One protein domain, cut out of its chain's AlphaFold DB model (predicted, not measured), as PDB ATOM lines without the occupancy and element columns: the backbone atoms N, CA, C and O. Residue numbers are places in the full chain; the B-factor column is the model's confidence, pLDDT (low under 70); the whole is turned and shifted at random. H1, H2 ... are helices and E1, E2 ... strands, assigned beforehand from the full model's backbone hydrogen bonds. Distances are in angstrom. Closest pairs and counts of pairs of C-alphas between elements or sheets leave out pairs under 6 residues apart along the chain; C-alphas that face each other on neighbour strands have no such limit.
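Overview. This is residues 2 to 47 of the 99 residues of an uncharacterized protein of Ligilactobacillus pobuzihii (UniProt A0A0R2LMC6). What shape does the printed part make? The long helix H3 makes one side, with the hairpin of strands E1 and E2 over its residues 19 to 26 and the short helices H1 and H2 at its other end, where the chain folds back so that H1 sits on the same side of H3 as the hairpin. The contacts between these parts are few. What is it built of? The 46 printed residues hold, in order, H1, H2, H3, E1 and E2; the two strands form one antiparallel sheet in the order E1 - E2, and the class is mixed, helices and strands. How large is it? It is compact, with a radius of gyration of the C-alphas of 10.5 A, and the C-alphas span 27 by 19 by 16 A.

Arrangement. How do the helices stand along the printed part? H1, residues 2 to 6, and H2, residues 9 to 13, are close but not clearly touching, with their closest C-alphas, those of Phe 4 and Ile 10, 6.1 A apart. H2 and H3, residues 15 to 27, are also close but not clearly touching, with their closest C-alphas, those of Ile 10 and Leu 18, 7.3 A apart. In H1, H2 and H3 every O i to N i+4 pair is within hydrogen-bond range. How do the strands pair? E1, residues 31 to 37, and E2, residues 40 to 46, form a hairpin, antiparallel at 168 degrees between their directions. N 35 and O 42 are within hydrogen-bond range at 3.0 A, and so are N 40 and O 37 at 2.8 A. What lies between H3 and the hairpin? The closest C-alphas of H3 and E1, those of Cys 25 and Phe 31, are 6.9 A apart, and H3 and E2 are near each other, with 9 pairs of C-alphas within 10 A. H1 is apart from H3, E1 and E2, and H2 is apart from E1 and E2.

Along the chain. Where does H1 begin? C-alpha 2 is at (-36.950, 51.584, -4.969). How long is H3? From C-alpha 15 at (-46.996, 53.324, -11.922) to C-alpha 27 it measures 18.4 A. How long are the strands? E1 measures 16.2 A and E2 17.6 A, and E2 ends with C-alpha 46 at (-31.164, 41.911, -19.180).

Size, cuts and confidence. How far does it reach? The two C-alphas farthest apart, those of Glu 11 and Ser 47, are 27.5 A apart. Are there cuts or long links? The printed part has no cut, and the four links between its elements are tight. Where is confidence low? The mean pLDDT of the printed part is 86.6, and residues 2 to 3 and residue 39 are under 70.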
ATOM      1  N   SER A   2     -37.792  50.468  -5.447       65.75
ATOM      2  CA  SER A   2     -36.950  51.584  -4.969       65.75
ATOM      3  C   SER A   2     -36.321  52.438  -6.069       65.75
ATOM      4  O   SER A   2     -36.271  53.659  -5.947       65.75
ATOM      5  N   ASP A   3     -35.879  51.807  -7.154       69.75
ATOM      6  CA  ASP A   3     -35.121  52.483  -8.207       69.75
ATOM      7  C   ASP A   3     -36.027  53.393  -9.055       69.75
ATOM      8  O   ASP A   3     -35.651  54.500  -9.441       69.75
ATOM      9  N   PHE A   4     -37.283  52.986  -9.283       74.81
ATOM     10  CA  PHE A   4     -38.265  53.830  -9.973       74.81
ATOM     11  C   PHE A   4     -38.671  55.048  -9.137       74.81
ATOM     12  O   PHE A   4     -38.982  56.105  -9.697       74.81
ATOM     13  N   GLU A   5     -38.684  54.903  -7.812       74.25
ATOM     14  CA  GLU A   5     -38.968  55.988  -6.875       74.25
ATOM     15  C   GLU A   5     -37.798  56.970  -6.789       74.25
ATOM     16  O   GLU A   5     -38.017  58.181  -6.897       74.25
ATOM     17  N   SER A   6     -36.559  56.474  -6.677       79.69
ATOM     18  CA  SER A   6     -35.364  57.326  -6.624       79.69
ATOM     19  C   SER A   6     -35.194  58.168  -7.887       79.69
ATOM     20  O   SER A   6     -34.830  59.342  -7.802       79.69
ATOM     21  N   ASP A   7     -35.541  57.608  -9.047       84.00
ATOM     22  CA  ASP A   7     -35.439  58.285 -10.343       84.00
ATOM     23  C   ASP A   7     -36.683  59.120 -10.701       84.00
ATOM     24  O   ASP A   7     -36.769  59.684 -11.797       84.00
ATOM     25  N   LYS A   8     -37.665  59.221  -9.790       90.31
ATOM     26  CA  LYS A   8     -38.950  59.922  -9.995       90.31
ATOM     27  C   LYS A   8     -39.712  59.452 -11.240       90.31
ATOM     28  O   LYS A   8     -40.497  60.195 -11.838       90.31
ATOM     29  N   LEU A   9     -39.498  58.205 -11.653       88.88
ATOM     30  CA  LEU A   9     -40.118  57.647 -12.852       88.88
ATOM     31  C   LEU A   9     -41.618  57.437 -12.640       88.88
ATOM     32  O   LEU A   9     -42.393  57.670 -13.568       88.88
ATOM     33  N   ILE A  10     -42.031  57.077 -11.421       89.19
ATOM     34  CA  ILE A  10     -43.448  56.929 -11.061       89.19
ATOM     35  C   ILE A  10     -44.182  58.270 -11.188       89.19
ATOM     36  O   ILE A  10     -45.242  58.317 -11.805       89.19
ATOM     37  N   GLU A  11     -43.604  59.364 -10.683       91.38
ATOM     38  CA  GLU A  11     -44.172  60.716 -10.813       91.38
ATOM     39  C   GLU A  11     -44.298  61.128 -12.289       91.38
ATOM     40  O   GLU A  11     -45.316  61.669 -12.716       91.38
ATOM     41  N   LYS A  12     -43.269  60.834 -13.092       94.06
ATOM     42  CA  LYS A  12     -43.191  61.260 -14.493       94.06
ATOM     43  C   LYS A  12     -44.095  60.463 -15.437       94.06
ATOM     44  O   LYS A  12     -44.637  61.031 -16.386       94.06
ATOM     45  N   TYR A  13     -44.204  59.150 -15.240       93.06
ATOM     46  CA  TYR A  13     -44.848  58.244 -16.198       93.06
ATOM     47  C   TYR A  13     -46.091  57.535 -15.655       93.06
ATOM     48  O   TYR A  13     -46.900  57.071 -16.462       93.06
ATOM     49  N   GLY A  14     -46.271  57.497 -14.334       91.25
ATOM     50  CA  GLY A  14     -47.315  56.740 -13.649       91.25
ATOM     51  C   GLY A  14     -46.941  55.268 -13.454       91.25
ATOM     52  O   GLY A  14     -46.360  54.643 -14.342       91.25
ATOM     53  N   LEU A  15     -47.317  54.706 -12.299       87.44
ATOM     54  CA  LEU A  15     -46.996  53.324 -11.922       87.44
ATOM     55  C   LEU A  15     -47.522  52.313 -12.950       87.44
ATOM     56  O   LEU A  15     -46.741  51.555 -13.511       87.44
ATOM     57  N   GLU A  16     -48.813  52.379 -13.284       89.31
ATOM     58  CA  GLU A  16     -49.461  51.475 -14.250       89.31
ATOM     59  C   GLU A  16     -48.727  51.398 -15.595       89.31
ATOM     60  O   GLU A  16     -48.546  50.325 -16.167       89.31
ATOM     61  N   ARG A  17     -48.251  52.543 -16.105       90.75
ATOM     62  CA  ARG A  17     -47.523  52.596 -17.378       90.75
ATOM     63  C   ARG A  17     -46.155  51.929 -17.267       90.75
ATOM     64  O   ARG A  17     -45.744  51.237 -18.197       90.75
ATOM     65  N   LEU A  18     -45.445  52.147 -16.163       90.12
ATOM     66  CA  LEU A  18     -44.161  51.493 -15.919       90.12
ATOM     67  C   LEU A  18     -44.345  49.981 -15.800       90.12
ATOM     68  O   LEU A  18     -43.662  49.241 -16.505       90.12
ATOM     69  N   LEU A  19     -45.318  49.529 -15.004       88.31
ATOM     70  CA  LEU A  19     -45.634  48.108 -14.837       88.31
ATOM     71  C   LEU A  19     -46.002  47.447 -16.167       88.31
ATOM     72  O   LEU A  19     -45.502  46.367 -16.483       88.31
ATOM     73  N   TYR A  20     -46.815  48.121 -16.982       90.75
ATOM     74  CA  TYR A  20     -47.131  47.674 -18.335       90.75
ATOM     75  C   TYR A  20     -45.867  47.467 -19.184       90.75
ATOM     76  O   TYR A  20     -45.710  46.420 -19.811       90.75
ATOM     77  N   HIS A  21     -44.941  48.429 -19.193       90.62
ATOM     78  CA  HIS A  21     -43.714  48.316 -19.983       90.62
ATOM     79  C   HIS A  21     -42.754  47.247 -19.457       90.62
ATOM     80  O   HIS A  21     -42.145  46.553 -20.266       90.62
ATOM     81  N   VAL A  22     -42.647  47.069 -18.138       90.88
ATOM     82  CA  VAL A  22     -41.853  45.984 -17.542       90.88
ATOM     83  C   VAL A  22     -42.398  44.625 -17.988       90.88
ATOM     84  O   VAL A  22     -41.643  43.810 -18.517       90.88
ATOM     85  N   ARG A  23     -43.715  44.402 -17.875       89.75
ATOM     86  CA  ARG A  23     -44.359  43.158 -18.336       89.75
ATOM     87  C   ARG A  23     -44.143  42.926 -19.829       89.75
ATOM     88  O   ARG A  23     -43.732  41.840 -20.223       89.75
ATOM     89  N   TYR A  24     -44.329  43.957 -20.649       91.75
ATOM     90  CA  TYR A  24     -44.150  43.840 -22.094       91.75
ATOM     91  C   TYR A  24     -42.697  43.534 -22.495       91.75
ATOM     92  O   TYR A  24     -42.456  42.703 -23.369       91.75
ATOM     93  N   CYS A  25     -41.710  44.147 -21.835       93.81
ATOM     94  CA  CYS A  25     -40.294  43.834 -22.050       93.81
ATOM     95  C   CYS A  25     -39.947  42.396 -21.636       93.81
ATOM     96  O   CYS A  25     -39.162  41.739 -22.323       93.81
ATOM     97  N   ASN A  26     -40.547  41.898 -20.553       93.38
ATOM     98  CA  ASN A  26     -40.391  40.514 -20.118       93.38
ATOM     99  C   ASN A  26     -40.970  39.521 -21.131       93.38
ATOM    100  O   ASN A  26     -40.276  38.604 -21.559       93.38
ATOM    101  N   GLU A  27     -42.207  39.742 -21.579       92.44
ATOM    102  CA  GLU A  27     -42.859  38.916 -22.605       92.44
ATOM    103  C   GLU A  27     -42.098  38.935 -23.939       92.44
ATOM    104  O   GLU A  27     -42.050  37.935 -24.653       92.44
ATOM    105  N   ALA A  28     -41.439  40.052 -24.256       94.00
ATOM    106  CA  ALA A  28     -40.566  40.182 -25.416       94.00
ATOM    107  C   ALA A  28     -39.172  39.542 -25.233       94.00
ATOM    108  O   ALA A  28     -38.333  39.654 -26.132       94.00
ATOM    109  N   GLY A  29     -38.908  38.905 -24.086       94.81
ATOM    110  CA  GLY A  29     -37.661  38.204 -23.781       94.81
ATOM    111  C   GLY A  29     -36.462  39.126 -23.574       94.81
ATOM    112  O   GLY A  29     -35.331  38.720 -23.846       94.81
ATOM    113  N   LEU A  30     -36.673  40.378 -23.151       96.25
ATOM    114  CA  LEU A  30     -35.584  41.340 -22.925       96.25
ATOM    115  C   LEU A  30     -34.932  41.220 -21.547       96.25
ATOM    116  O   LEU A  30     -33.841  41.755 -21.358       96.25
ATOM    117  N   PHE A  31     -35.564  40.517 -20.613       95.44
ATOM    118  CA  PHE A  31     -35.040  40.259 -19.273       95.44
ATOM    119  C   PHE A  31     -34.624  38.794 -19.149       95.44
ATOM    120  O   PHE A  31     -35.230  37.930 -19.784       95.44
ATOM    121  N   SER A  32     -33.556  38.532 -18.394       91.50
ATOM    122  CA  SER A  32     -33.119  37.161 -18.084       91.50
ATOM    123  C   SER A  32     -33.922  36.589 -16.926       91.50
ATOM    124  O   SER A  32     -34.367  35.452 -17.006       91.50
ATOM    125  N   ASP A  33     -34.146  37.408 -15.899       85.69
ATOM    126  CA  ASP A  33     -34.901  37.047 -14.708       85.69
ATOM    127  C   ASP A  33     -35.736  38.255 -14.264       85.69
ATOM    128  O   ASP A  33     -35.197  39.312 -13.918       85.69
ATOM    129  N   LEU A  34     -37.057  38.082 -14.288       85.88
ATOM    130  CA  LEU A  34     -38.021  39.000 -13.698       85.88
ATOM    131  C   LEU A  34     -38.740  38.261 -12.573       85.88
ATOM    132  O   LEU A  34     -39.522  37.346 -12.842       85.88
ATOM    133  N   ASP A  35     -38.522  38.698 -11.339       83.62
ATOM    134  CA  ASP A  35     -39.373  38.282 -10.233       83.62
ATOM    135  C   ASP A  35     -40.512  39.297 -10.079       83.62
ATOM    136  O   ASP A  35     -40.317  40.508 -10.203       83.62
ATOM    137  N   SER A  36     -41.717  38.803  -9.809       77.44
ATOM    138  CA  SER A  36     -42.892  39.637  -9.554       77.44
ATOM    139  C   SER A  36     -43.577  39.196  -8.270       77.44
ATOM    140  O   SER A  36     -43.919  38.018  -8.141       77.44
ATOM    141  N   TYR A  37     -43.820  40.134  -7.360       75.19
ATOM    142  CA  TYR A  37     -44.471  39.897  -6.074       75.19
ATOM    143  C   TYR A  37     -45.543  40.958  -5.857       75.19
ATOM    144  O   TYR A  37     -45.202  42.114  -5.651       75.19
ATOM    145  N   GLU A  38     -46.819  40.567  -5.895       72.38
ATOM    146  CA  GLU A  38     -47.975  41.473  -5.753       72.38
ATOM    147  C   GLU A  38     -47.845  42.741  -6.622       72.38
ATOM    148  O   GLU A  38     -48.062  42.672  -7.836       72.38
ATOM    149  N   ASP A  39     -47.453  43.861  -6.014       67.25
ATOM    150  CA  ASP A  39     -47.320  45.174  -6.650       67.25
ATOM    151  C   ASP A  39     -45.870  45.536  -7.022       67.25
ATOM    152  O   ASP A  39     -45.615  46.615  -7.554       67.25
ATOM    153  N   GLU A  40     -44.914  44.639  -6.782       72.00
ATOM    154  CA  GLU A  40     -43.491  44.839  -7.031       72.00
ATOM    155  C   GLU A  40     -42.938  43.938  -8.134       72.00
ATOM    156  O   GLU A  40     -43.350  42.794  -8.340       72.00
ATOM    157  N   PHE A  41     -41.932  44.469  -8.824       78.94
ATOM    158  CA  PHE A  41     -41.108  43.736  -9.771       78.94
ATOM    159  C   PHE A  41     -39.640  43.963  -9.434       78.94
ATOM    160  O   PHE A  41     -39.243  45.085  -9.096       78.94
ATOM    161  N   ASP A  42     -38.854  42.902  -9.575       85.50
ATOM    162  CA  ASP A  42     -37.403  42.929  -9.482       85.50
ATOM    163  C   ASP A  42     -36.811  42.425 -10.804       85.50
ATOM    164  O   ASP A  42     -36.998  41.267 -11.192       85.50
ATOM    165  N   ILE A  43     -36.158  43.331 -11.538       89.12
ATOM    166  CA  ILE A  43     -35.487  43.031 -12.808       89.12
ATOM    167  C   ILE A  43     -34.026  42.752 -12.469       89.12
ATOM    168  O   ILE A  43     -33.251  43.690 -12.280       89.12
ATOM    169  N   LYS A  44     -33.636  41.477 -12.406       89.25
ATOM    170  CA  LYS A  44     -32.273  41.117 -11.982       89.25
ATOM    171  C   LYS A  44     -31.236  41.408 -13.057       89.25
ATOM    172  O   LYS A  44     -30.148  41.880 -12.743       89.25
ATOM    173  N   ASP A  45     -31.566  41.101 -14.313       92.69
ATOM    174  CA  ASP A  45     -30.672  41.344 -15.444       92.69
ATOM    175  C   ASP A  45     -31.411  41.399 -16.790       92.69
ATOM    176  O   ASP A  45     -32.525  40.883 -16.958       92.69
ATOM    177  N   LEU A  46     -30.752  41.988 -17.785       95.31
ATOM    178  CA  LEU A  46     -31.164  41.911 -19.180       95.31
ATOM    179  C   LEU A  46     -30.803  40.544 -19.768       95.31
ATOM    180  O   LEU A  46     -29.813  39.910 -19.411       95.31
ATOM    181  N   SER A  47     -31.589  40.100 -20.743       97.00
ATOM    182  CA  SER A  47     -31.200  38.979 -21.596       97.00
ATOM    183  C   SER A  47     -30.117  39.402 -22.592       97.00
ATOM    184  O   SER A  47     -29.942  40.599 -22.850       97.00
TER     185      SER A  47